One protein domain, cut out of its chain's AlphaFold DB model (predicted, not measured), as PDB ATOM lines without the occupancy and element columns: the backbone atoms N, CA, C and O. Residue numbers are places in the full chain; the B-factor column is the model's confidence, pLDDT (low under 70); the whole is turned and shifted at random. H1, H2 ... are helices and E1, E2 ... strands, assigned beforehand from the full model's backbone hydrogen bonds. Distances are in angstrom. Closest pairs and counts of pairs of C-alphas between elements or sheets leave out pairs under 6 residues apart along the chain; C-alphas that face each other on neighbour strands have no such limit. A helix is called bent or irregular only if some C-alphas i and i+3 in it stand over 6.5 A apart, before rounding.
ATOM      1  N   SER A 125      20.540   7.873 -46.428       70.31
ATOM      2  CA  SER A 125      21.634   7.000 -46.036       70.31
ATOM      3  C   SER A 125      22.451   7.685 -44.951       70.31
ATOM      4  O   SER A 125      23.081   8.717 -45.186       70.31
ATOM      5  N   ILE A 126      22.455   7.099 -43.756       85.50
ATOM      6  CA  ILE A 126      23.347   7.541 -42.689       85.50
ATOM      7  C   ILE A 126      24.660   6.771 -42.733       85.50
ATOM      8  O   ILE A 126      24.701   5.590 -43.074       85.50
ATOM      9  N   THR A 127      25.752   7.434 -42.365       91.62
ATOM     10  CA  THR A 127      27.095   6.838 -42.417       91.62
ATOM     11  C   THR A 127      27.646   6.550 -41.025       91.62
ATOM     12  O   THR A 127      27.408   7.304 -40.082       91.62
ATOM     13  N   LEU A 128      28.405   5.457 -40.897       95.44
ATOM     14  CA  LEU A 128      29.150   5.105 -39.689       95.44
ATOM     15  C   LEU A 128      30.651   5.272 -39.933       95.44
ATOM     16  O   LEU A 128      31.241   4.543 -40.736       95.44
ATOM     17  N   GLU A 129      31.274   6.184 -39.195       97.19
ATOM     18  CA  GLU A 129      32.725   6.308 -39.092       97.19
ATOM     19  C   GLU A 129      33.196   5.774 -37.736       97.19
ATOM     20  O   GLU A 129      32.713   6.190 -36.681       97.19
ATOM     21  N   LEU A 130      34.164   4.860 -37.768       97.81
ATOM     22  CA  LEU A 130      34.796   4.289 -36.585       97.81
ATOM     23  C   LEU A 130      36.253   4.751 -36.546       97.81
ATOM     24  O   LEU A 130      37.013   4.477 -37.472       97.81
ATOM     25  N   LYS A 131      36.645   5.451 -35.481       97.31
ATOM     26  CA  LYS A 131      38.020   5.913 -35.257       97.31
ATOM     27  C   LYS A 131      38.647   5.115 -34.124       97.31
ATOM     28  O   LYS A 131      38.075   5.004 -33.042       97.31
ATOM     29  N   GLY A 132      39.823   4.546 -34.382       94.12
ATOM     30  CA  GLY A 132      40.558   3.761 -33.384       94.12
ATOM     31  C   GLY A 132      39.896   2.432 -32.996       94.12
ATOM     32  O   GLY A 132      40.263   1.854 -31.978       94.12
ATOM     33  N   VAL A 133      38.930   1.944 -33.782       93.25
ATOM     34  CA  VAL A 133      38.351   0.604 -33.619       93.25
ATOM     35  C   VAL A 133      39.161  -0.380 -34.457       93.25
ATOM     36  O   VAL A 133      39.393  -0.143 -35.639       93.25
ATOM     37  N   ASP A 134      39.605  -1.475 -33.844       90.06
ATOM     38  CA  ASP A 134      40.326  -2.540 -34.546       90.06
ATOM     39  C   ASP A 134      39.439  -3.176 -35.631       90.06
ATOM     40  O   ASP A 134      38.261  -3.455 -35.393       90.06
ATOM     41  N   SER A 135      40.019  -3.464 -36.801       88.94
ATOM     42  CA  SER A 135      39.349  -4.129 -37.929       88.94
ATOM     43  C   SER A 135      38.595  -5.413 -37.545       88.94
ATOM     44  O   SER A 135      37.531  -5.696 -38.088       88.94
ATOM     45  N   SER A 136      39.105  -6.164 -36.565       87.38
ATOM     46  CA  SER A 136      38.490  -7.387 -36.036       87.38
ATOM     47  C   SER A 136      37.241  -7.136 -35.182       87.38
ATOM     48  O   SER A 136      36.457  -8.057 -34.950       87.38
ATOM     49  N   LEU A 137      37.043  -5.902 -34.709       91.81
ATOM     50  CA  LEU A 137      35.899  -5.476 -33.899       91.81
ATOM     51  C   LEU A 137      34.883  -4.661 -34.701       91.81
ATOM     52  O   LEU A 137      33.728  -4.575 -34.286       91.81
ATOM     53  N   GLU A 138      35.279  -4.098 -35.848       94.69
ATOM     54  CA  GLU A 138      34.395  -3.304 -36.708       94.69
ATOM     55  C   GLU A 138      33.104  -4.038 -37.083       94.69
ATOM     56  O   GLU A 138      32.046  -3.412 -37.138       94.69
ATOM     57  N   GLU A 139      33.164  -5.357 -37.298       94.44
ATOM     58  CA  GLU A 139      31.997  -6.171 -37.654       94.44
ATOM     59  C   GLU A 139      30.857  -6.018 -36.635       94.44
ATOM     60  O   GLU A 139      29.703  -5.861 -37.029       94.44
ATOM     61  N   ILE A 140      31.170  -5.979 -35.332       93.88
ATOM     62  CA  ILE A 140      30.174  -5.844 -34.254       93.88
ATOM     63  C   ILE A 140      29.452  -4.500 -34.360       93.88
ATOM     64  O   ILE A 140      28.226  -4.439 -34.264       93.88
ATOM     65  N   PHE A 141      30.206  -3.423 -34.576       96.38
ATOM     66  CA  PHE A 141      29.651  -2.079 -34.714       96.38
ATOM     67  C   PHE A 141      28.819  -1.960 -35.994       96.38
ATOM     68  O   PHE A 141      27.667  -1.539 -35.954       96.38
ATOM     69  N   ARG A 142      29.351  -2.408 -37.134       95.19
ATOM     70  CA  ARG A 142      28.658  -2.317 -38.428       95.19
ATOM     71  C   ARG A 142      27.378  -3.149 -38.460       95.19
ATOM     72  O   ARG A 142      26.348  -2.648 -38.894       95.19
ATOM     73  N   LYS A 143      27.406  -4.375 -37.934       92.12
ATOM     74  CA  LYS A 143      26.225  -5.247 -37.813       92.12
ATOM     75  C   LYS A 143      25.100  -4.581 -37.013       92.12
ATOM     76  O   LYS A 143      23.935  -4.635 -37.406       92.12
ATOM     77  N   ASN A 144      25.443  -3.950 -35.890       86.25
ATOM     78  CA  ASN A 144      24.463  -3.332 -34.998       86.25
ATOM     79  C   ASN A 144      24.010  -1.938 -35.458       86.25
ATOM     80  O   ASN A 144      23.008  -1.431 -34.953       86.25
ATOM     81  N   PHE A 145      24.682  -1.334 -36.444       90.25
ATOM     82  CA  PHE A 145      24.366   0.011 -36.933       90.25
ATOM     83  C   PHE A 145      22.939   0.143 -37.486       90.25
ATOM     84  O   PHE A 145      22.346   1.217 -37.397       90.25
ATOM     85  N   SER A 146      22.330  -0.969 -37.911       80.12
ATOM     86  CA  SER A 146      20.916  -1.023 -38.311       80.12
ATOM     87  C   SER A 146      19.930  -0.534 -37.240       80.12
ATOM     88  O   SER A 146      18.821  -0.110 -37.568       80.12
ATOM     89  N   ILE A 147      20.316  -0.541 -35.959       75.81
ATOM     90  CA  ILE A 147      19.540   0.065 -34.865       75.81
ATOM     91  C   ILE A 147      19.443   1.585 -35.057       75.81
ATOM     92  O   ILE A 147      18.362   2.162 -34.928       75.81
ATOM     93  N   VAL A 148      20.560   2.229 -35.398       80.44
ATOM     94  CA  VAL A 148      20.635   3.679 -35.622       80.44
ATOM     95  C   VAL A 148      19.919   4.052 -36.913       80.44
ATOM     96  O   VAL A 148      19.163   5.017 -36.920       80.44
ATOM     97  N   GLU A 149      20.079   3.256 -37.973       77.31
ATOM     98  CA  GLU A 149      19.385   3.461 -39.254       77.31
ATOM     99  C   GLU A 149      17.864   3.444 -39.064       77.31
ATOM    100  O   GLU A 149      17.164   4.358 -39.496       77.31
ATOM    101  N   LYS A 150      17.338   2.453 -38.334       71.81
ATOM    102  CA  LYS A 150      15.907   2.383 -37.996       71.81
ATOM    103  C   LYS A 150      15.457   3.570 -37.149       71.81
ATOM    104  O   LYS A 150      14.400   4.139 -37.416       71.81
ATOM    105  N   GLY A 151      16.251   3.949 -36.147       70.25
ATOM    106  CA  GLY A 151      16.001   5.123 -35.313       70.25
ATOM    107  C   GLY A 151      15.889   6.407 -36.128       70.25
ATOM    108  O   GLY A 151      14.926   7.154 -35.985       70.25
ATOM    109  N   HIS A 152      16.834   6.622 -37.038       74.44
ATOM    110  CA  HIS A 152      16.871   7.779 -37.924       74.44
ATOM    111  C   HIS A 152      15.685   7.791 -38.895       74.44
ATOM    112  O   HIS A 152      14.966   8.785 -38.981       74.44
ATOM    113  N   ASN A 153      15.397   6.660 -39.542       68.12
ATOM    114  CA  ASN A 153      14.255   6.530 -40.450       68.12
ATOM    115  C   ASN A 153      12.922   6.797 -39.742       68.12
ATOM    116  O   ASN A 153      12.028   7.433 -40.306       68.12
ATOM    117  N   ASN A 154      12.800   6.375 -38.482       61.47
ATOM    118  CA  ASN A 154      11.634   6.651 -37.650       61.47
ATOM    119  C   ASN A 154      11.419   8.149 -37.385       61.47
ATOM    120  O   ASN A 154      10.272   8.568 -37.226       61.47
ATOM    121  N   LEU A 155      12.476   8.963 -37.364       62.28
ATOM    122  CA  LEU A 155      12.350  10.416 -37.219       62.28
ATOM    123  C   LEU A 155      11.798  11.072 -38.491       62.28
ATOM    124  O   LEU A 155      11.114  12.087 -38.404       62.28
ATOM    125  N   ILE A 156      12.050  10.479 -39.660       56.66
ATOM    126  CA  ILE A 156      11.745  11.084 -40.965       56.66
ATOM    127  C   ILE A 156      10.398  10.581 -41.517       56.66
ATOM    128  O   ILE A 156       9.537  11.364 -41.930       56.66
ATOM    129  N   TYR A 157      10.139   9.273 -41.469       51.47
ATOM    130  CA  TYR A 157       9.056   8.650 -42.247       51.47
ATOM    131  C   TYR A 157       7.800   8.256 -41.467       51.47
ATOM    132  O   TYR A 157       6.847   7.764 -42.070       51.47
ATOM    133  N   ARG A 158       7.701   8.509 -40.157       50.34
ATOM    134  CA  ARG A 158       6.519   8.073 -39.386       50.34
ATOM    135  C   ARG A 158       5.194   8.647 -39.934       50.34
ATOM    136  O   ARG A 158       5.067   9.856 -40.139       50.34
ATOM    137  N   LYS A 159       4.212   7.753 -40.142       41.34
ATOM    138  CA  LYS A 159       2.785   8.008 -40.461       41.34
ATOM    139  C   LYS A 159       1.874   7.921 -39.216       41.34
ATOM    140  O   LYS A 159       0.677   7.706 -39.344       41.34
ATOM    141  N   SER A 160       2.413   8.033 -38.000       40.94
ATOM    142  CA  SER A 160       1.567   8.137 -36.798       40.94
ATOM    143  C   SER A 160       0.854   9.491 -36.806       40.94
ATOM    144  O   SER A 160       1.500  10.493 -37.089       40.94
ATOM    145  N   GLU A 161      -0.434   9.547 -36.465       39.84
ATOM    146  CA  GLU A 161      -1.243  10.781 -36.412       39.84
ATOM    147  C   GLU A 161      -0.623  11.864 -35.495       39.84
ATOM    148  O   GLU A 161      -0.714  13.062 -35.754       39.84
ATOM    149  N   ILE A 162       0.113  11.450 -34.456       39.91
ATOM    150  CA  ILE A 162       0.885  12.342 -33.570       39.91
ATOM    151  C   ILE A 162       2.136  12.881 -34.277       39.91
ATOM    152  O   ILE A 162       2.486  14.049 -34.121       39.91
ATOM    153  N   VAL A 163       2.802  12.052 -35.085       43.47
ATOM    154  CA  VAL A 163       3.951  12.488 -35.886       43.47
ATOM    155  C   VAL A 163       3.508  13.279 -37.116       43.47
ATOM    156  O   VAL A 163       4.234  14.162 -37.539       43.47
ATOM    157  N   GLN A 164       2.306  13.058 -37.650       42.94
ATOM    158  CA  GLN A 164       1.707  13.945 -38.647       42.94
ATOM    159  C   GLN A 164       1.462  15.340 -38.069       42.94
ATOM    160  O   GLN A 164       1.849  16.307 -38.710       42.94
ATOM    161  N   LYS A 165       0.989  15.464 -36.822       43.91
ATOM    162  CA  LYS A 165       0.939  16.762 -36.118       43.91
ATOM    163  C   LYS A 165       2.332  17.379 -35.912       43.91
ATOM    164  O   LYS A 165       2.487  18.592 -36.014       43.91
ATOM    165  N   LEU A 166       3.362  16.556 -35.680       39.38
ATOM    166  CA  LEU A 166       4.766  16.998 -35.686       39.38
ATOM    167  C   LEU A 166       5.314  17.273 -37.096       39.38
ATOM    168  O   LEU A 166       6.314  17.951 -37.202       39.38
ATOM    169  N   LYS A 167       4.710  16.782 -38.178       40.19
ATOM    170  CA  LYS A 167       5.066  17.130 -39.565       40.19
ATOM    171  C   LYS A 167       4.334  18.390 -40.023       40.19
ATOM    172  O   LYS A 167       4.872  19.169 -40.784       40.19
ATOM    173  N   GLU A 168       3.130  18.648 -39.526       37.84
ATOM    174  CA  GLU A 168       2.386  19.887 -39.786       37.84
ATOM    175  C   GLU A 168       3.074  21.116 -39.168       37.84
ATOM    176  O   GLU A 168       2.983  22.212 -39.714       37.84
ATOM    177  N   ALA A 169       3.819  20.937 -38.072       40.69
ATOM    178  CA  ALA A 169       4.639  21.990 -37.469       40.69
ATOM    179  C   ALA A 169       5.987  22.238 -38.192       40.69
ATOM    180  O   ALA A 169       6.686  23.193 -37.847       40.69
ATOM    181  N   PHE A 170       6.363  21.400 -39.170       45.81
ATOM    182  CA  PHE A 170       7.673  21.415 -39.829       45.81
ATOM    183  C   PHE A 170       7.498  21.204 -41.342       45.81
ATOM    184  O   PHE A 170       7.234  20.081 -41.771       45.81
ATOM    185  N   PRO A 171       7.607  22.255 -42.174       39.38
ATOM    186  CA  PRO A 171       7.267  22.160 -43.588       39.38
ATOM    187  C   PRO A 171       8.100  21.110 -44.343       39.38
ATOM    188  O   PRO A 171       9.234  20.791 -43.988       39.38
ATOM    189  N   GLN A 172       7.442  20.581 -45.375       44.81
ATOM    190  CA  GLN A 172       7.811  19.463 -46.240       44.81
ATOM    191  C   GLN A 172       9.237  19.612 -46.805       44.81
ATOM    192  O   GLN A 172       9.599  20.677 -47.295       44.81
ATOM    193  N   ASP A 173       9.990  18.511 -46.751       52.56
ATOM    194  CA  ASP A 173      11.366  18.302 -47.221       52.56
ATOM    195  C   ASP A 173      12.484  18.946 -46.378       52.56
ATOM    196  O   ASP A 173      12.876  20.097 -46.546       52.56
ATOM    197  N   ARG A 174      13.058  18.121 -45.486       55.72
ATOM    198  CA  ARG A 174      14.275  18.376 -44.696       55.72
ATOM    199  C   ARG A 174      15.483  17.629 -45.298       55.72
ATOM    200  O   ARG A 174      15.894  16.596 -44.760       55.72
ATOM    201  N   PRO A 175      16.038  18.081 -46.444       57.19
ATOM    202  CA  PRO A 175      17.174  17.427 -47.103       57.19
ATOM    203  C   PRO A 175      18.458  17.463 -46.260       57.19
ATOM    204  O   PRO A 175      19.344  16.636 -46.455       57.19
ATOM    205  N   ASP A 176      18.543  18.372 -45.287       57.78
ATOM    206  CA  ASP A 176      19.611  18.463 -44.285       57.78
ATOM    207  C   ASP A 176      19.767  17.183 -43.442       57.78
ATOM    208  O   ASP A 176      20.843  16.879 -42.922       57.78
ATOM    209  N   LEU A 177      18.705  16.382 -43.341       59.69
ATOM    210  CA  LEU A 177      18.720  15.112 -42.619       59.69
ATOM    211  C   LEU A 177      19.265  13.957 -43.455       59.69
ATOM    212  O   LEU A 177      19.558  12.904 -42.894       59.69
ATOM    213  N   ALA A 178      19.411  14.139 -44.772       62.53
ATOM    214  CA  ALA A 178      19.675  13.033 -45.682       62.53
ATOM    215  C   ALA A 178      21.083  12.434 -45.569       62.53
ATOM    216  O   ALA A 178      21.302  11.306 -46.001       62.53
ATOM    217  N   ASN A 179      22.010  13.175 -44.954       72.62
ATOM    218  CA  ASN A 179      23.430  12.840 -44.864       72.62
ATOM    219  C   ASN A 179      23.918  12.793 -43.409       72.62
ATOM    220  O   ASN A 179      25.022  13.254 -43.102       72.62
ATOM    221  N   ALA A 180      23.088  12.300 -42.483       87.25
ATOM    222  CA  ALA A 180      23.515  12.191 -41.095       87.25
ATOM    223  C   ALA A 180      24.673  11.185 -40.943       87.25
ATOM    224  O   ALA A 180      24.799  10.199 -41.674       87.25
ATOM    225  N   LYS A 181      25.546  11.434 -39.973       92.94
ATOM    226  CA  LYS A 181      26.750  10.634 -39.749       92.94
ATOM    227  C   LYS A 181      26.937  10.349 -38.273       92.94
ATOM    228  O   LYS A 181      27.020  11.277 -37.472       92.94
ATOM    229  N   LEU A 182      27.083   9.076 -37.921       96.06
ATOM    230  CA  LEU A 182      27.579   8.658 -36.619       96.06
ATOM    231  C   LEU A 182      29.094   8.481 -36.694       96.06
ATOM    232  O   LEU A 182      29.585   7.607 -37.402       96.06
ATOM    233  N   THR A 183      29.835   9.278 -35.934       97.62
ATOM    234  CA  THR A 183      31.272   9.071 -35.715       97.62
ATOM    235  C   THR A 183      31.477   8.556 -34.302       97.62
ATOM    236  O   THR A 183      31.044   9.220 -33.366       97.62
ATOM    237  N   TYR A 184      32.126   7.407 -34.129       98.12
ATOM    238  CA  TYR A 184      32.547   6.906 -32.820       98.12
ATOM    239  C   TYR A 184      34.071   6.904 -32.729       98.12
ATOM    240  O   TYR A 184      34.739   6.265 -33.543       98.12
ATOM    241  N   ASP A 185      34.602   7.611 -31.736       97.44
ATOM    242  CA  ASP A 185      36.023   7.644 -31.418       97.44
ATOM    243  C   ASP A 185      36.303   6.798 -30.173       97.44
ATOM    244  O   ASP A 185      35.893   7.127 -29.055       97.44
ATOM    245  N   ALA A 186      37.004   5.681 -30.376       94.81
ATOM    246  CA  ALA A 186      37.346   4.756 -29.305       94.81
ATOM    247  C   ALA A 186      38.384   5.328 -28.326       94.81
ATOM    248  O   ALA A 186      38.418   4.903 -27.171       94.81
ATOM    249  N   ALA A 187      39.218   6.283 -28.755       94.88
ATOM    250  CA  ALA A 187      40.254   6.867 -27.912       94.88
ATOM    251  C   ALA A 187      39.664   7.852 -26.896       94.88
ATOM    252  O   ALA A 187      40.037   7.812 -25.721       94.88
ATOM    253  N   SER A 188      38.720   8.704 -27.318       96.44
ATOM    254  CA  SER A 188      38.016   9.616 -26.403       96.44
ATOM    255  C   SER A 188      36.767   9.000 -25.761       96.44
ATOM    256  O   SER A 188      36.282   9.507 -24.748       96.44
ATOM    257  N   ASN A 189      36.282   7.868 -26.286       96.00
ATOM    258  CA  ASN A 189      35.014   7.238 -25.909       96.00
ATOM    259  C   ASN A 189      33.819   8.193 -26.105       96.00
ATOM    260  O   ASN A 189      32.923   8.307 -25.256       96.00
ATOM    261  N   GLU A 190      33.823   8.887 -27.240       96.81
ATOM    262  CA  GLU A 190      32.807   9.859 -27.633       96.81
ATOM    263  C   GLU A 190      32.195   9.482 -28.978       96.81
ATOM    264  O   GLU A 190      32.854   8.966 -29.882       96.81
ATOM    265  N   ALA A 191      30.898   9.729 -29.096       97.38
ATOM    266  CA  ALA A 191      30.117   9.475 -30.285       97.38
ATOM    267  C   ALA A 191      29.385  10.750 -30.704       97.38
ATOM    268  O   ALA A 191      28.660  11.345 -29.909       97.38
ATOM    269  N   TYR A 192      29.540  11.143 -31.963       95.88
ATOM    270  CA  TYR A 192      28.935  12.339 -32.537       95.88
ATOM    271  C   TYR A 192      27.967  11.928 -33.637       95.88
ATOM    272  O   TYR A 192      28.388  11.395 -34.665       95.88
ATOM    273  N   PHE A 193      26.679  12.172 -33.422       93.88
ATOM    274  CA  PHE A 193      25.655  12.039 -34.447       93.88
ATOM    275  C   PHE A 193      25.427  13.404 -35.086       93.88
ATOM    276  O   PHE A 193      24.821  14.290 -34.483       93.88
ATOM    277  N   THR A 194      25.993  13.592 -36.272       92.25
ATOM    278  CA  THR A 194      26.080  14.890 -36.942       92.25
ATOM    279  C   THR A 194      25.095  14.966 -38.097       92.25
ATOM    280  O   THR A 194      25.030  14.043 -38.906       92.25
ATOM    281  N   PHE A 195      24.386  16.084 -38.200       86.50
ATOM    282  CA  PHE A 195      23.551  16.461 -39.333       86.50
ATOM    283  C   PHE A 195      24.227  17.592 -40.110       86.50
ATOM    284  O   PHE A 195      24.762  18.519 -39.495       86.50
ATOM    285  N   GLN A 196      24.180  17.532 -41.443       86.75
ATOM    286  CA  GLN A 196      24.542  18.666 -42.296       86.75
ATOM    287  C   GLN A 196      23.378  19.653 -42.305       86.75
ATOM    288  O   GLN A 196      22.480  19.563 -43.135       86.75
ATOM    289  N   TYR A 197      23.372  20.553 -41.333       85.50
ATOM    290  CA  TYR A 197      22.244  21.417 -41.034       85.50
ATOM    291  C   TYR A 197      22.469  22.824 -41.579       85.50
ATOM    292  O   TYR A 197      23.429  23.487 -41.202       85.50
ATOM    293  N   SER A 198      21.550  23.294 -42.422       86.19
ATOM    294  CA  SER A 198      21.487  24.702 -42.820       86.19
ATOM    295  C   SER A 198      20.622  25.454 -41.806       86.19
ATOM    296  O   SER A 198      19.424  25.161 -41.735       86.19
ATOM    297  N   PRO A 199      21.174  26.400 -41.025       86.75
ATOM    298  CA  PRO A 199      20.393  27.120 -40.032       86.75
ATOM    299  C   PRO A 199      19.210  27.871 -40.639       86.75
ATOM    300  O   PRO A 199      19.315  28.487 -41.701       86.75
ATOM    301  N   ASN A 200      18.060  27.785 -39.969       84.75
ATOM    302  CA  ASN A 200      16.819  28.407 -40.412       84.75
ATOM    303  C   ASN A 200      16.145  29.145 -39.243       84.75
ATOM    304  O   ASN A 200      15.855  28.512 -38.223       84.75
ATOM    305  N   PRO A 201      15.795  30.438 -39.389       85.19
ATOM    306  CA  PRO A 201      15.111  31.195 -38.342       85.19
ATOM    307  C   PRO A 201      13.798  30.559 -37.872       85.19
ATOM    308  O   PRO A 201      13.404  30.736 -36.727       85.19
ATOM    309  N   GLN A 202      13.110  29.804 -38.737       82.56
ATOM    310  CA  GLN A 202      11.844  29.147 -38.392       82.56
ATOM    311  C   GLN A 202      12.004  28.000 -37.388       82.56
ATOM    312  O   GLN A 202      11.012  27.620 -36.760       82.56
ATOM    313  N   ASP A 203      13.217  27.463 -37.231       80.62
ATOM    314  CA  ASP A 203      13.533  26.384 -36.291       80.62
ATOM    315  C   ASP A 203      13.723  26.882 -34.845       80.62
ATOM    316  O   ASP A 203      13.859  26.062 -33.932       80.62
ATOM    317  N   LEU A 204      13.673  28.200 -34.621       83.19
ATOM    318  CA  LEU A 204      13.673  28.834 -33.307       83.19
ATOM    319  C   LEU A 204      12.405  29.678 -33.131       83.19
ATOM    320  O   LEU A 204      12.173  30.629 -33.872       83.19
ATOM    321  N   ASP A 205      11.589  29.359 -32.128       76.62
ATOM    322  CA  ASP A 205      10.459  30.204 -31.736       76.62
ATOM    323  C   ASP A 205      10.808  31.000 -30.475       76.62
ATOM    324  O   ASP A 205      11.016  30.442 -29.400       76.62
ATOM    325  N   THR A 206      10.874  32.323 -30.616       73.69
ATOM    326  CA  THR A 206      11.142  33.264 -29.519       73.69
ATOM    327  C   THR A 206       9.870  33.898 -28.948       73.69
ATOM    328  O   THR A 206       9.958  34.741 -28.057       73.69
ATOM    329  N   ASN A 207       8.690  33.569 -29.488       61.28
ATOM    330  CA  ASN A 207       7.434  34.276 -29.229       61.28
ATOM    331  C   ASN A 207       6.508  33.553 -28.242       61.28
ATOM    332  O   ASN A 207       5.560  34.172 -27.759       61.28
ATOM    333  N   TYR A 208       6.760  32.276 -27.932       52.50
ATOM    334  CA  TYR A 208       5.871  31.464 -27.092       52.50
ATOM    335  C   TYR A 208       5.687  32.046 -25.676       52.50
ATOM    336  O   TYR A 208       4.578  32.066 -25.146       52.50
ATOM    337  N   ASN A 209       6.755  32.571 -25.065       54.19
ATOM    338  CA  ASN A 209       6.721  33.319 -23.806       54.19
ATOM    339  C   ASN A 209       8.002  34.170 -23.707       54.19
ATOM    340  O   ASN A 209       9.076  33.693 -24.054       54.19
ATOM    341  N   LYS A 210       7.934  35.395 -23.164       56.72
ATOM    342  CA  LYS A 210       9.093  36.292 -22.926       56.72
ATOM    343  C   LYS A 210      10.243  35.676 -22.097       56.72
ATOM    344  O   LYS A 210      11.277  36.317 -21.931       56.72
ATOM    345  N   HIS A 211      10.037  34.484 -21.535       59.41
ATOM    346  CA  HIS A 211      10.981  33.738 -20.703       59.41
ATOM    347  C   HIS A 211      11.512  32.444 -21.336       59.41
ATOM    348  O   HIS A 211      12.361  31.799 -20.727       59.41
ATOM    349  N   PHE A 212      11.043  32.038 -22.520       63.81
ATOM    350  CA  PHE A 212      11.428  30.761 -23.125       63.81
ATOM    351  C   PHE A 212      11.648  30.893 -24.634       63.81
ATOM    352  O   PHE A 212      10.951  31.653 -25.302       63.81
ATOM    353  N   MET A 213      12.599  30.123 -25.161       72.31
ATOM    354  CA  MET A 213      12.757  29.898 -26.599       72.31
ATOM    355  C   MET A 213      12.554  28.416 -26.900       72.31
ATOM    356  O   MET A 213      13.149  27.568 -26.232       72.31
ATOM    357  N   ASP A 214      11.772  28.103 -27.928       73.44
ATOM    358  CA  ASP A 214      11.564  26.727 -28.367       73.44
ATOM    359  C   ASP A 214      12.476  26.425 -29.558       73.44
ATOM    360  O   ASP A 214      12.346  27.009 -30.635       73.44
ATOM    361  N   VAL A 215      13.401  25.482 -29.374       77.00
ATOM    362  CA  VAL A 215      14.238  24.959 -30.459       77.00
ATOM    363  C   VAL A 215      13.525  23.763 -31.074       77.00
ATOM    364  O   VAL A 215      13.425  22.694 -30.465       77.00
ATOM    365  N   LYS A 216      13.017  23.928 -32.292       72.50
ATOM    366  CA  LYS A 216      12.150  22.947 -32.953       72.50
ATOM    367  C   LYS A 216      12.915  21.711 -33.432       72.50
ATOM    368  O   LYS A 216      12.421  20.594 -33.314       72.50
ATOM    369  N   ILE A 217      14.162  21.883 -33.874       69.50
ATOM    370  CA  ILE A 217      15.038  20.778 -34.321       69.50
ATOM    371  C   ILE A 217      15.481  19.845 -33.185       69.50
ATOM    372  O   ILE A 217      16.060  18.789 -33.416       69.50
ATOM    373  N   ALA A 218      15.165  20.187 -31.942       62.38
ATOM    374  CA  ALA A 218      15.407  19.345 -30.785       62.38
ATOM    375  C   ALA A 218      14.708  17.987 -30.826       62.38
ATOM    376  O   ALA A 218      15.135  17.068 -30.141       62.38
ATOM    377  N   SER A 219      13.646  17.832 -31.613       58.56
ATOM    378  CA  SER A 219      12.981  16.539 -31.785       58.56
ATOM    379  C   SER A 219      13.936  15.472 -32.341       58.56
ATOM    380  O   SER A 219      13.837  14.305 -31.969       58.56
ATOM    381  N   TYR A 220      14.948  15.839 -33.135       67.00
ATOM    382  CA  TYR A 220      15.956  14.873 -33.592       67.00
ATOM    383  C   TYR A 220      16.814  14.319 -32.456       67.00
ATOM    384  O   TYR A 220      17.435  13.273 -32.622       67.00
ATOM    385  N   TYR A 221      16.794  14.950 -31.282       66.62
ATOM    386  CA  TYR A 221      17.418  14.423 -30.077       66.62
ATOM    387  C   TYR A 221      16.859  13.054 -29.661       66.62
ATOM    388  O   TYR A 221      17.565  12.271 -29.031       66.62
ATOM    389  N   PHE A 222      15.640  12.700 -30.088       64.75
ATOM    390  CA  PHE A 222      15.095  11.353 -29.897       64.75
ATOM    391  C   PHE A 222      15.957  10.248 -30.536       64.75
ATOM    392  O   PHE A 222      15.859   9.098 -30.109       64.75
ATOM    393  N   ILE A 223      16.848  10.576 -31.486       73.12
ATOM    394  CA  ILE A 223      17.843   9.622 -32.002       73.12
ATOM    395  C   ILE A 223      18.749   9.073 -30.898       73.12
ATOM    396  O   ILE A 223      19.279   7.968 -31.028       73.12
ATOM    397  N   GLU A 224      18.926   9.815 -29.802       76.31
ATOM    398  CA  GLU A 224      19.794   9.415 -28.703       76.31
ATOM    399  C   GLU A 224      19.384   8.063 -28.112       76.31
ATOM    400  O   GLU A 224      20.253   7.259 -27.784       76.31
ATOM    401  N   GLU A 225      18.087   7.761 -28.049       71.31
ATOM    402  CA  GLU A 225      17.611   6.468 -27.550       71.31
ATOM    403  C   GLU A 225      18.093   5.314 -28.445       71.31
ATOM    404  O   GLU A 225      18.562   4.281 -27.959       71.31
ATOM    405  N   SER A 226      18.087   5.515 -29.766       75.56
ATOM    406  CA  SER A 226      18.642   4.549 -30.719       75.56
ATOM    407  C   SER A 226      20.163   4.436 -30.604       75.56
ATOM    408  O   SER A 226      20.693   3.330 -30.690       75.56
ATOM    409  N   LEU A 227      20.875   5.539 -30.341       83.44
ATOM    410  CA  LEU A 227      22.319   5.511 -30.079       83.44
ATOM    411  C   LEU A 227      22.650   4.749 -28.786       83.44
ATOM    412  O   LEU A 227      23.610   3.980 -28.754       83.44
ATOM    413  N   ILE A 228      21.869   4.936 -27.719       79.31
ATOM    414  CA  ILE A 228      22.033   4.206 -26.454       79.31
ATOM    415  C   ILE A 228      21.838   2.708 -26.686       79.31
ATOM    416  O   ILE A 228      22.687   1.917 -26.274       79.31
ATOM    417  N   SER A 229      20.752   2.328 -27.363       77.44
ATOM    418  CA  SER A 229      20.457   0.931 -27.696       77.44
ATOM    419  C   SER A 229      21.575   0.308 -28.539       77.44
ATOM    420  O   SER A 229      22.119  -0.737 -28.180       77.44
ATOM    421  N   TYR A 230      22.017   1.019 -29.580       85.25
ATOM    422  CA  TYR A 230      23.137   0.618 -30.427       85.25
ATOM    423  C   TYR A 230      24.410   0.321 -29.623       85.25
ATOM    424  O   TYR A 230      24.967  -0.773 -29.715       85.25
ATOM    425  N   PHE A 231      24.859   1.259 -28.783       89.00
ATOM    426  CA  PHE A 231      26.094   1.068 -28.020       89.00
ATOM    427  C   PHE A 231      25.970   0.018 -26.913       89.00
ATOM    428  O   PHE A 231      26.965  -0.633 -26.596       89.00
ATOM    429  N   ARG A 232      24.777  -0.193 -26.345       84.81
ATOM    430  CA  ARG A 232      24.528  -1.296 -25.403       84.81
ATOM    431  C   ARG A 232      24.629  -2.652 -26.082       84.81
ATOM    432  O   ARG A 232      25.262  -3.548 -25.531       84.81
ATOM    433  N   GLN A 233      24.067  -2.781 -27.280       80.25
ATOM    434  CA  GLN A 233      24.164  -4.009 -28.057       80.25
ATOM    435  C   GLN A 233      25.626  -4.314 -28.418       80.25
ATOM    436  O   GLN A 233      26.105  -5.425 -28.184       80.25
ATOM    437  N   CYS A 234      26.380  -3.308 -28.877       89.81
ATOM    438  CA  CYS A 234      27.820  -3.444 -29.115       89.81
ATOM    439  C   CYS A 234      28.580  -3.839 -27.839       89.81
ATOM    440  O   CYS A 234      29.387  -4.766 -27.864       89.81
ATOM    441  N   GLN A 235      28.300  -3.181 -26.709       92.44
ATOM    442  CA  GLN A 235      28.914  -3.494 -25.416       92.44
ATOM    443  C   GLN A 235      28.637  -4.941 -24.984       92.44
ATOM    444  O   GLN A 235      29.541  -5.616 -24.488       92.44
ATOM    445  N   GLN A 236      27.410  -5.428 -25.171       86.56
ATOM    446  CA  GLN A 236      27.027  -6.792 -24.824       86.56
ATOM    447  C   GLN A 236      27.801  -7.823 -25.656       86.56
ATOM    448  O   GLN A 236      28.345  -8.773 -25.092       86.56
ATOM    449  N   GLU A 237      27.889  -7.636 -26.975       91.06
ATOM    450  CA  GLU A 237      28.621  -8.549 -27.865       91.06
ATOM    451  C   GLU A 237      30.140  -8.511 -27.623       91.06
ATOM    452  O   GLU A 237      30.795  -9.554 -27.615       91.06
ATOM    453  N   LEU A 238      30.708  -7.332 -27.346       93.31
ATOM    454  CA  LEU A 238      32.117  -7.198 -26.961       93.31
ATOM    455  C   LEU A 238      32.415  -7.908 -25.634       93.31
ATOM    456  O   LEU A 238      33.415  -8.619 -25.526       93.31
ATOM    457  N   SER A 239      31.515  -7.798 -24.654       91.62
ATOM    458  CA  SER A 239      31.640  -8.473 -23.357       91.62
ATOM    459  C   SER A 239      31.670 -10.000 -23.498       91.62
ATOM    460  O   SER A 239      32.479 -10.666 -22.852       91.62
ATOM    461  N   GLN A 240      30.876 -10.570 -24.414       92.06
ATOM    462  CA  GLN A 240      30.910 -12.010 -24.728       92.06
ATOM    463  C   GLN A 240      32.260 -12.467 -25.303       92.06
ATOM    464  O   GLN A 240      32.627 -13.631 -25.162       92.06
ATOM    465  N   LYS A 241      33.018 -11.551 -25.917       93.38
ATOM    466  CA  LYS A 241      34.390 -11.774 -26.401       93.38
ATOM    467  C   LYS A 241      35.463 -11.411 -25.364       93.38
ATOM    468  O   LYS A 241      36.645 -11.405 -25.694       93.38
ATOM    469  N   GLY A 242      35.077 -11.108 -24.123       94.88
ATOM    470  CA  GLY A 242      35.996 -10.731 -23.044       94.88
ATOM    471  C   GLY A 242      36.527  -9.297 -23.135       94.88
ATOM    472  O   GLY A 242      37.479  -8.956 -22.435       94.88
ATOM    473  N   ILE A 243      35.929  -8.449 -23.976       94.19
ATOM    474  CA  ILE A 243      36.352  -7.062 -24.186       94.19
ATOM    475  C   ILE A 243      35.423  -6.136 -23.404       94.19
ATOM    476  O   ILE A 243      34.213  -6.106 -23.622       94.19
ATOM    477  N   GLN A 244      35.992  -5.345 -22.494       92.62
ATOM    478  CA  GLN A 244      35.232  -4.337 -21.764       92.62
ATOM    479  C   GLN A 244      35.125  -3.047 -22.578       92.62
ATOM    480  O   GLN A 244      36.129  -2.424 -22.908       92.62
ATOM    481  N   MET A 245      33.893  -2.616 -22.837       90.75
ATOM    482  CA  MET A 245      33.582  -1.321 -23.438       90.75
ATOM    483  C   MET A 245      32.758  -0.496 -22.453       90.75
ATOM    484  O   MET A 245      31.805  -0.999 -21.856       90.75
ATOM    485  N   LYS A 246      33.095   0.785 -22.287       92.44
ATOM    486  CA  LYS A 246      32.208   1.749 -21.626       92.44
ATOM    487  C   LYS A 246      31.240   2.302 -22.661       92.44
ATOM    488  O   LYS A 246      31.620   2.521 -23.802       92.44
ATOM    489  N   ILE A 247      29.996   2.550 -22.262       87.25
ATOM    490  CA  ILE A 247      29.054   3.251 -23.137       87.25
ATOM    491  C   ILE A 247      29.620   4.668 -23.386       87.25
ATOM    492  O   ILE A 247      29.974   5.341 -22.410       87.25
ATOM    493  N   PRO A 248      29.742   5.123 -24.646       92.69
ATOM    494  CA  PRO A 248      30.356   6.408 -24.960       92.69
ATOM    495  C   PRO A 248      29.498   7.580 -24.503       92.69
ATOM    496  O   PRO A 248      28.288   7.441 -24.305       92.69
ATOM    497  N   ARG A 249      30.100   8.763 -24.368       91.81
ATOM    498  CA  ARG A 249      29.313  10.005 -24.363       91.81
ATOM    499  C   ARG A 249      28.766  10.230 -25.765       91.81
ATOM    500  O   ARG A 249      29.456   9.940 -26.737       91.81
ATOM    501  N   ARG A 250      27.522  10.681 -25.878       91.88
ATOM    502  CA  ARG A 250      26.844  10.860 -27.166       91.88
ATOM    503  C   ARG A 250      26.457  12.317 -27.318       91.88
ATOM    504  O   ARG A 250      25.888  12.894 -26.398       91.88
ATOM    505  N   TYR A 251      26.726  12.854 -28.491       92.75
ATOM    506  CA  TYR A 251      26.432  14.226 -28.856       92.75
ATOM    507  C   TYR A 251      25.577  14.226 -30.112       92.75
ATOM    508  O   TYR A 251      25.863  13.483 -31.055       92.75
ATOM    509  N   VAL A 252      24.548  15.067 -30.132       90.69
ATOM    510  CA  VAL A 252      23.769  15.336 -31.342       90.69
ATOM    511  C   VAL A 252      24.190  16.703 -31.859       90.69
ATOM    512  O   VAL A 252      24.099  17.686 -31.130       90.69
ATOM    513  N   VAL A 253      24.706  16.763 -33.084       92.81
ATOM    514  CA  VAL A 253      25.360  17.958 -33.628       92.81
ATOM    515  C   VAL A 253      24.668  18.394 -34.911       92.81
ATOM    516  O   VAL A 253      24.663  17.673 -35.902       92.81
ATOM    517  N   PHE A 254      24.120  19.600 -34.909       90.31
ATOM    518  CA  PHE A 254      23.629  20.283 -36.097       90.31
ATOM    519  C   PHE A 254      24.753  21.173 -36.617       90.31
ATOM    520  O   PHE A 254      25.010  22.243 -36.064       90.31
ATOM    521  N   SER A 255      25.473  20.691 -37.627       90.31
ATOM    522  CA  SER A 255      26.657  21.362 -38.158       90.31
ATOM    523  C   SER A 255      26.329  22.058 -39.470       90.31
ATOM    524  O   SER A 255      25.941  21.395 -40.431       90.31
ATOM    525  N   ALA A 256      26.519  23.377 -39.512       85.69
ATOM    526  CA  ALA A 256      26.540  24.130 -40.765       85.69
ATOM    527  C   ALA A 256      27.906  23.985 -41.450       85.69
ATOM    528  O   ALA A 256      27.996  23.855 -42.668       85.69
ATOM    529  N   ASN A 257      28.979  23.990 -40.654       86.38
ATOM    530  CA  ASN A 257      30.355  23.706 -41.054       86.38
ATOM    531  C   ASN A 257      31.226  23.456 -39.807       86.38
ATOM    532  O   ASN A 257      30.773  23.618 -38.675       86.38
ATOM    533  N   ASP A 258      32.507  23.129 -40.004       84.62
ATOM    534  CA  ASP A 258      33.452  22.815 -38.917       84.62
ATOM    535  C   ASP A 258      33.573  23.918 -37.847       84.62
ATOM    536  O   ASP A 258      33.874  23.636 -36.686       84.62
ATOM    537  N   ASN A 259      33.312  25.175 -38.213       89.38
ATOM    538  CA  ASN A 259      33.424  26.331 -37.328       89.38
ATOM    539  C   ASN A 259      32.072  26.911 -36.898       89.38
ATOM    540  O   ASN A 259      32.071  27.927 -36.195       89.38
ATOM    541  N   GLN A 260      30.957  26.283 -37.279       92.56
ATOM    542  CA  GLN A 260      29.611  26.723 -36.943       92.56
ATOM    543  C   GLN A 260      28.670  25.539 -36.716       92.56
ATOM    544  O   GLN A 260      28.259  24.854 -37.655       92.56
ATOM    545  N   TYR A 261      28.291  25.325 -35.460       93.56
ATOM    546  CA  TYR A 261      27.445  24.205 -35.069       93.56
ATOM    547  C   TYR A 261      26.628  24.505 -33.812       93.56
ATOM    548  O   TYR A 261      27.014  25.319 -32.969       93.56
ATOM    549  N   LEU A 262      25.531  23.771 -33.671       92.25
ATOM    550  CA  LEU A 262      24.783  23.611 -32.433       92.25
ATOM    551  C   LEU A 262      24.917  22.157 -31.976       92.25
ATOM    552  O   LEU A 262      24.516  21.235 -32.683       92.25
ATOM    553  N   LEU A 263      25.478  21.947 -30.791       92.25
ATOM    554  CA  LEU A 263      25.661  20.634 -30.184       92.25
ATOM    555  C   LEU A 263      24.756  20.492 -28.961       92.25
ATOM    556  O   LEU A 263      24.666  21.394 -28.131       92.25
ATOM    557  N   LEU A 264      24.093  19.344 -28.864       89.38
ATOM    558  CA  LEU A 264      23.225  18.944 -27.762       89.38
ATOM    559  C   LEU A 264      23.891  17.790 -27.004       89.38
ATOM    560  O   LEU A 264      24.247  16.768 -27.601       89.38
ATOM    561  N   ASN A 265      24.025  17.944 -25.690       87.75
ATOM    562  CA  ASN A 265      24.625  16.965 -24.787       87.75
ATOM    563  C   ASN A 265      23.681  16.656 -23.611       87.75
ATOM    564  O   ASN A 265      23.312  17.573 -22.871       87.75
ATOM    565  N   ARG A 266      23.314  15.380 -23.390       79.06
ATOM    566  CA  ARG A 266      22.555  14.995 -22.182       79.06
ATOM    567  C   ARG A 266      23.448  15.122 -20.964       79.06
ATOM    568  O   ARG A 266      24.364  14.321 -20.781       79.06
ATOM    569  N   VAL A 267      23.127  16.060 -20.081       76.75
ATOM    570  CA  VAL A 267      23.798  16.156 -18.776       76.75
ATOM    571  C   VAL A 267      22.959  15.550 -17.656       76.75
ATOM    572  O   VAL A 267      23.515  15.037 -16.688       76.75
ATOM    573  N   ALA A 268      21.631  15.555 -17.797       66.31
ATOM    574  CA  ALA A 268      20.702  14.823 -16.942       66.31
ATOM    575  C   ALA A 268      19.408  14.503 -17.704       66.31
ATOM    576  O   ALA A 268      19.206  14.966 -18.822       66.31
ATOM    577  N   ASP A 269      18.514  13.743 -17.076       60.47
ATOM    578  CA  ASP A 269      17.300  13.191 -17.691       60.47
ATOM    579  C   ASP A 269      16.460  14.194 -18.497       60.47
ATOM    580  O   ASP A 269      16.000  13.872 -19.589       60.47
ATOM    581  N   PHE A 270      16.313  15.418 -17.985       61.97
ATOM    582  CA  PHE A 270      15.583  16.506 -18.646       61.97
ATOM    583  C   PHE A 270      16.451  17.733 -18.903       61.97
ATOM    584  O   PHE A 270      15.933  18.766 -19.307       61.97
ATOM    585  N   ARG A 271      17.765  17.637 -18.671       70.94
ATOM    586  CA  ARG A 271      18.688  18.766 -18.778       70.94
ATOM    587  C   ARG A 271      19.686  18.505 -19.889       70.94
ATOM    588  O   ARG A 271      20.473  17.557 -19.825       70.94
ATOM    589  N   ILE A 272      19.658  19.383 -20.877       77.94
ATOM    590  CA  ILE A 272      20.550  19.359 -22.027       77.94
ATOM    591  C   ILE A 272      21.509  20.531 -21.902       77.94
ATOM    592  O   ILE A 272      21.104  21.657 -21.627       77.94
ATOM    593  N   GLU A 273      22.792  20.262 -22.083       85.50
ATOM    594  CA  GLU A 273      23.760  21.303 -22.381       85.50
ATOM    595  C   GLU A 273      23.705  21.579 -23.885       85.50
ATOM    596  O   GLU A 273      23.856  20.672 -24.709       85.50
ATOM    597  N   LEU A 274      23.459  22.838 -24.220       87.19
ATOM    598  CA  LEU A 274      23.553  23.372 -25.564       87.19
ATOM    599  C   LEU A 274      24.898  24.058 -25.705       87.19
ATOM    600  O   LEU A 274      25.262  24.897 -24.885       87.19
ATOM    601  N   VAL A 275      25.621  23.704 -26.756       90.69
ATOM    602  CA  VAL A 275      26.902  24.306 -27.104       90.69
ATOM    603  C   VAL A 275      26.762  24.913 -28.489       90.69
ATOM    604  O   VAL A 275      26.588  24.199 -29.475       90.69
ATOM    605  N   VAL A 276      26.820  26.238 -28.559       91.88
ATOM    606  CA  VAL A 276      26.733  26.995 -29.807       91.88
ATOM    607  C   VAL A 276      28.121  27.480 -30.184       91.88
ATOM    608  O   VAL A 276      28.769  28.210 -29.435       91.88
ATOM    609  N   LYS A 277      28.569  27.109 -31.377       93.50
ATOM    610  CA  LYS A 277      29.757  27.669 -32.009       93.50
ATOM    611  C   LYS A 277      29.314  28.524 -33.189       93.50
ATOM    612  O   LYS A 277      28.691  28.017 -34.115       93.50
ATOM    613  N   LEU A 278      29.662  29.809 -33.162       92.81
ATOM    614  CA  LEU A 278      29.518  30.716 -34.303       92.81
ATOM    615  C   LEU A 278      30.840  30.822 -35.069       92.81
ATOM    616  O   LEU A 278      31.915  30.697 -34.471       92.81
ATOM    617  N   ALA A 279      30.762  31.070 -36.377       90.75
ATOM    618  CA  ALA A 279      31.928  31.129 -37.262       90.75
ATOM    619  C   ALA A 279      32.934  32.225 -36.862       90.75
ATOM    620  O   ALA A 279      34.142  32.029 -36.972       90.75
ATOM    621  N   ASP A 280      32.437  33.355 -36.360       88.75
ATOM    622  CA  ASP A 280      33.205  34.538 -35.961       88.75
ATOM    623  C   ASP A 280      33.750  34.471 -34.522       88.75
ATOM    624  O   ASP A 280      34.626  35.256 -34.151       88.75
ATOM    625  N   LYS A 281      33.281  33.520 -33.704       87.06
ATOM    626  CA  LYS A 281      33.745  33.339 -32.322       87.06
ATOM    627  C   LYS A 281      34.868  32.318 -32.226       87.06
ATOM    628  O   LYS A 281      34.765  31.221 -32.762       87.06
ATOM    629  N   GLN A 282      35.920  32.625 -31.466       87.06
ATOM    630  CA  GLN A 282      37.031  31.691 -31.239       87.06
ATOM    631  C   GLN A 282      36.606  30.460 -30.422       87.06
ATOM    632  O   GLN A 282      37.024  29.342 -30.720       87.06
ATOM    633  N   HIS A 283      35.758  30.659 -29.414       87.38
ATOM    634  CA  HIS A 283      35.305  29.612 -28.502       87.38
ATOM    635  C   HIS A 283      33.786  29.440 -28.586       87.38
ATOM    636  O   HIS A 283      33.087  30.430 -28.815       87.38
ATOM    637  N   PRO A 284      33.273  28.209 -28.426       90.50
ATOM    638  CA  PRO A 284      31.842  27.990 -28.314       90.50
ATOM    639  C   PRO A 284      31.306  28.533 -26.983       90.50
ATOM    640  O   PRO A 284      32.027  28.594 -25.985       90.50
ATOM    641  N   THR A 285      30.024  28.868 -26.974       88.88
ATOM    642  CA  THR A 285      29.270  29.250 -25.780       88.88
ATOM    643  C   THR A 285      28.421  28.065 -25.344       88.88
ATOM    644  O   THR A 285      27.735  27.474 -26.178       88.88
ATOM    645  N   SER A 286      28.447  27.714 -24.057       86.12
ATOM    646  CA  SER A 286      27.591  26.664 -23.501       86.12
ATOM    647  C   SER A 286      26.563  27.212 -22.521       86.12
ATOM    648  O   SER A 286      26.798  28.197 -21.820       86.12
ATOM    649  N   PHE A 287      25.395  26.582 -22.499       80.81
ATOM    650  CA  PHE A 287      24.304  26.901 -21.588       80.81
ATOM    651  C   PHE A 287      23.388  25.694 -21.417       80.81
ATOM    652  O   PHE A 287      23.462  24.725 -22.168       80.81
ATOM    653  N   PHE A 288      22.530  25.732 -20.402       78.44
ATOM    654  CA  PHE A 288      21.630  24.627 -20.102       78.44
ATOM    655  C   PHE A 288      20.207  24.951 -20.530       78.44
ATOM    656  O   PHE A 288      19.734  26.071 -20.366       78.44
ATOM    657  N   ALA A 289      19.526  23.939 -21.048       72.69
ATOM    658  CA  ALA A 289      18.124  23.979 -21.415       72.69
ATOM    659  C   ALA A 289      17.400  22.764 -20.839       72.69
ATOM    660  O   ALA A 289      18.016  21.730 -20.551       72.69
ATOM    661  N   ASN A 290      16.082  22.888 -20.707       66.88
ATOM    662  CA  ASN A 290      15.236  21.790 -20.282       66.88
ATOM    663  C   ASN A 290      14.554  21.159 -21.503       66.88
ATOM    664  O   ASN A 290      14.000  21.840 -22.369       66.88
ATOM    665  N   LEU A 291      14.596  19.835 -21.593       58.50
ATOM    666  CA  LEU A 291      13.882  19.096 -22.628       58.50
ATOM    667  C   LEU A 291      12.424  18.928 -22.185       58.50
ATOM    668  O   LEU A 291      12.153  18.209 -21.224       58.50
ATOM    669  N   ALA A 292      11.485  19.573 -22.879       50.75
ATOM    670  CA  ALA A 292      10.061  19.489 -22.569       50.75
ATOM    671  C   ALA A 292       9.250  19.204 -23.840       50.75
ATOM    672  O   ALA A 292       9.292  19.954 -24.806       50.75
ATOM    673  N   THR A 293       8.462  18.123 -23.829       43.91
ATOM    674  CA  THR A 293       7.459  17.807 -24.869       43.91
ATOM    675  C   THR A 293       7.972  17.811 -26.319       43.91
ATOM    676  O   THR A 293       7.441  18.525 -27.160       43.91
ATOM    677  N   GLY A 294       8.984  17.003 -26.651       45.91
ATOM    678  CA  GLY A 294       9.435  16.823 -28.045       45.91
ATOM    679  C   GLY A 294      10.069  18.047 -28.711       45.91
ATOM    680  O   GLY A 294      10.497  17.954 -29.858       45.91
ATOM    681  N   THR A 295      10.191  19.151 -27.978       46.72
ATOM    682  CA  THR A 295      10.975  20.336 -28.306       46.72
ATOM    683  C   THR A 295      11.944  20.622 -27.153       46.72
ATOM    684  O   THR A 295      11.762  20.166 -26.021       46.72
ATOM    685  N   LEU A 296      13.038  21.335 -27.424       55.88
ATOM    686  CA  LEU A 296      13.873  21.872 -26.350       55.88
ATOM    687  C   LEU A 296      13.278  23.211 -25.957       55.88
ATOM    688  O   LEU A 296      13.293  24.141 -26.764       55.88
ATOM    689  N   LYS A 297      12.779  23.292 -24.723       57.84
ATOM    690  CA  LYS A 297      12.387  24.558 -24.116       57.84
ATOM    691  C   LYS A 297      13.610  25.138 -23.431       57.84
ATOM    692  O   LYS A 297      14.011  24.732 -22.338       57.84
ATOM    693  N   VAL A 298      14.240  26.080 -24.108       61.12
ATOM    694  CA  VAL A 298      15.365  26.817 -23.555       61.12
ATOM    695  C   VAL A 298      14.796  27.858 -22.608       61.12
ATOM    696  O   VAL A 298      14.177  28.831 -23.038       61.12
ATOM    697  N   THR A 299      14.974  27.638 -21.307       58.84
ATOM    698  CA  THR A 299      14.656  28.648 -20.302       58.84
ATOM    699  C   THR A 299      15.622  29.809 -20.471       58.84
ATOM    700  O   THR A 299      16.832  29.648 -20.332       58.84
ATOM    701  N   VAL A 300      15.073  30.987 -20.744       54.09
ATOM    702  CA  VAL A 300      15.784  32.261 -20.669       54.09
ATOM    703  C   VAL A 300      15.845  32.632 -19.186       54.09
ATOM    704  O   VAL A 300      15.172  33.557 -18.723       54.09
ATOM    705  N   GLU A 301      16.567  31.846 -18.380       41.53
ATOM    706  CA  GLU A 301      16.863  32.269 -17.014       41.53
ATOM    707  C   GLU A 301      17.648  33.572 -17.130       41.53
ATOM    708  O   GLU A 301      18.705  33.611 -17.758       41.53
ATOM    709  N   LYS A 302      17.121  34.663 -16.551       43.25
ATOM    710  CA  LYS A 302      17.855  35.932 -16.469       43.25
ATOM    711  C   LYS A 302      19.271  35.602 -15.997       43.25
ATOM    712  O   LYS A 302      19.398  35.022 -14.918       43.25
ATOM    713  N   PRO A 303      20.305  35.946 -16.780       39.16
ATOM    714  CA  PRO A 303      21.601  35.300 -16.690       39.16
ATOM    715  C   PRO A 303      22.103  35.338 -15.252       39.16
ATOM    716  O   PRO A 303      22.361  36.418 -14.706       39.16
ATOM    717  N   LYS A 310      24.669  41.574 -26.080       54.72
ATOM    718  CA  LYS A 310      25.057  40.896 -27.347       54.72
ATOM    719  C   LYS A 310      25.908  39.618 -27.207       54.72
ATOM    720  O   LYS A 310      26.125  38.944 -28.202       54.72
ATOM    721  N   ASN A 311      26.407  39.314 -26.011       62.06
ATOM    722  CA  ASN A 311      27.283  38.171 -25.735       62.06
ATOM    723  C   ASN A 311      26.612  37.117 -24.842       62.06
ATOM    724  O   ASN A 311      27.314  36.372 -24.161       62.06
ATOM    725  N   SER A 312      25.280  37.102 -24.777       72.38
ATOM    726  CA  SER A 312      24.553  36.096 -24.011       72.38
ATOM    727  C   SER A 312      24.403  34.789 -24.811       72.38
ATOM    728  O   SER A 312      24.410  34.826 -26.047       72.38
ATOM    729  N   PRO A 313      24.253  33.630 -24.148       75.00
ATOM    730  CA  PRO A 313      24.045  32.358 -24.840       75.00
ATOM    731  C   PRO A 313      22.804  32.339 -25.746       75.00
ATOM    732  O   PRO A 313      22.797  31.695 -26.792       75.00
ATOM    733  N   GLU A 314      21.774  33.110 -25.396       77.44
ATOM    734  CA  GLU A 314      20.569  33.282 -26.207       77.44
ATOM    735  C   GLU A 314      20.846  34.077 -27.480       77.44
ATOM    736  O   GLU A 314      20.356  33.713 -28.548       77.44
ATOM    737  N   ALA A 315      21.647  35.144 -27.386       83.25
ATOM    738  CA  ALA A 315      22.056  35.919 -28.552       83.25
ATOM    739  C   ALA A 315      22.845  35.047 -29.539       83.25
ATOM    740  O   ALA A 315      22.641  35.164 -30.746       83.25
ATOM    741  N   ASP A 316      23.674  34.134 -29.027       87.94
ATOM    742  CA  ASP A 316      24.410  33.178 -29.853       87.94
ATOM    743  C   ASP A 316      23.491  32.141 -30.495       87.94
ATOM    744  O   ASP A 316      23.652  31.834 -31.673       87.94
ATOM    745  N   LEU A 317      22.498  31.638 -29.758       87.62
ATOM    746  CA  LEU A 317      21.501  30.720 -30.304       87.62
ATOM    747  C   LEU A 317      20.677  31.387 -31.416       87.62
ATOM    748  O   LEU A 317      20.524  30.820 -32.494       87.62
ATOM    749  N   ILE A 318      20.201  32.616 -31.192       88.00
ATOM    750  CA  ILE A 318      19.493  33.416 -32.202       88.00
ATOM    751  C   ILE A 318      20.397  33.671 -33.416       88.00
ATOM    752  O   ILE A 318      19.953  33.530 -34.554       88.00
ATOM    753  N   ALA A 319      21.664  34.031 -33.194       90.56
ATOM    754  CA  ALA A 319      22.624  34.257 -34.270       90.56
ATOM    755  C   ALA A 319      22.902  32.980 -35.073       90.56
ATOM    756  O   ALA A 319      23.011  33.058 -36.292       90.56
ATOM    757  N   PHE A 320      22.962  31.817 -34.418       91.75
ATOM    758  CA  PHE A 320      23.118  30.531 -35.089       91.75
ATOM    759  C   PHE A 320      21.965  30.275 -36.061       91.75
ATOM    760  O   PHE A 320      22.229  30.053 -37.236       91.75
ATOM    761  N   PHE A 321      20.707  30.380 -35.614       88.69
ATOM    762  CA  PHE A 321      19.537  30.140 -36.473       88.69
ATOM    763  C   PHE A 321      19.328  31.203 -37.562       88.69
ATOM    764  O   PHE A 321      18.705  30.912 -38.579       88.69
ATOM    765  N   ASN A 322      19.859  32.415 -37.379       88.44
ATOM    766  CA  ASN A 322      19.779  33.499 -38.363       88.44
ATOM    767  C   ASN A 322      20.960  33.552 -39.343       88.44
ATOM    768  O   ASN A 322      20.943  34.377 -40.258       88.44
ATOM    769  N   ALA A 323      21.988  32.727 -39.152       80.75
ATOM    770  CA  ALA A 323      23.128  32.682 -40.052       80.75
ATOM    771  C   ALA A 323      22.746  31.930 -41.333       80.75
ATOM    772  O   ALA A 323      22.565  30.715 -41.304       80.75
TER     773      ALA A 323
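This is residues 125 to 303 and 310 to 323 of the 324 residues of the protein "Ankyrin_rpt-contain_dom domain-containing protein" of Brevibacillus gelatini (UniProt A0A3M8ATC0). A strongly twisted sheet of ten strands forms a curved wall; the long helix H4 and the short H5 cover parts of one face, making two layers, helices on one face of a sheet. H2 packs alongside H4, H1 packs on H4 too, and H3 lies beyond H2, off the sheet. The 193 printed residues hold E1 H1 H2 H3 E2 E3 E4 E5 H4 E6 E7 E8 E9 E10 H5 in chain order, class mixed, helices and strands. The sheet is mixed, in the order E1 E2 E3 E6 E7 E8 E9 E10 E5 E4. The whole is compact, radius of gyration of the C-alphas 17.4 A, spanning 54 by 42 by 28 A.

Find C-alpha 127 at (27.095, 6.838, -42.417), where E1, residues 127 to 131, begins. Next come H1 at 135 to 144, H2 at 146 to 157 and H3 at 161 to 168. Then read E2 at 181 to 185, E3 at 190 to 196, E4 at 204 to 209 and E5 at 212 to 215. From C-alpha 216 at (12.150, 22.947, -32.953), H4 runs 40.5 A to residue 240. E6, residues 249 to 257, bends by 61 degrees at 254; E7, 260 to 268, spans 24.9 A. Go on through E8 at 271 to 277, E9 at 285 to 292 and E10 at 295 to 299 to H5, 313 to 322, ending at (19.779, 33.499, -38.363).

Look first at the sheet's edge strand E1, parallel to E2, with N 129 and O 182 at 2.8 A; E1, H1 H2 H3, E2 is a strand-helix-strand unit, parallel neighbours with helices between. E2 and E3 form a hairpin, N 183 and O 192 at 2.9 A. E3 and E6 are parallel, N 193 and O 251 at 2.8 A. E6 E7 E8 E9 E10 is a meander, each strand the antiparallel neighbour of the one before, for instance N 263 and O 275 at 2.8 A. E10 and E5 are antiparallel, N 213 and O 298 at 2.9 A, and E5 forms a hairpin with the other edge strand, E4, N 214 and O 205 at 2.9 A. H4 is on the sheet, C-alphas of Ala 218 and Thr 295 closest to E10 at 5.2 A. H5 is on the same face, C-alphas of Leu 317 and Val 276 closest to E8 at 6.4 A. H4 touches H2 with residues 220 to 230 alone, C-alphas of Ser 226 and Gly 151 closest at 5.3 A, at a shallow tilt of 16 degrees, opposite ways. H4 touches H1 with residues 230 to 238 alone, C-alphas of Cys 234 and Phe 141 closest at 6.0 A. H1 and H2 only graze the sheet, and H3 is near H2. H1 and H4 are only just irregular: C-alphas 136 and 139 are 6.8 A apart, and 216 and 219 are 6.6 A apart. Every O i to N i+4 pair is within hydrogen-bond range in H2, H3 and H5, against 3 of 6 in H1 and 14 of 21 in H4.

The two farthest C-alphas, those of Lys 210 and Lys 241, are 54.4 A apart. Residues 304 to 309 are not printed, and C-alphas 303 and 310 are 12.5 A apart across the cut. The link from H3 to E2 is long, 12 residues. Mean pLDDT of the printed part is 77.1; look for values under 70 at, among others, residues 153 to 178 and 290 to 303.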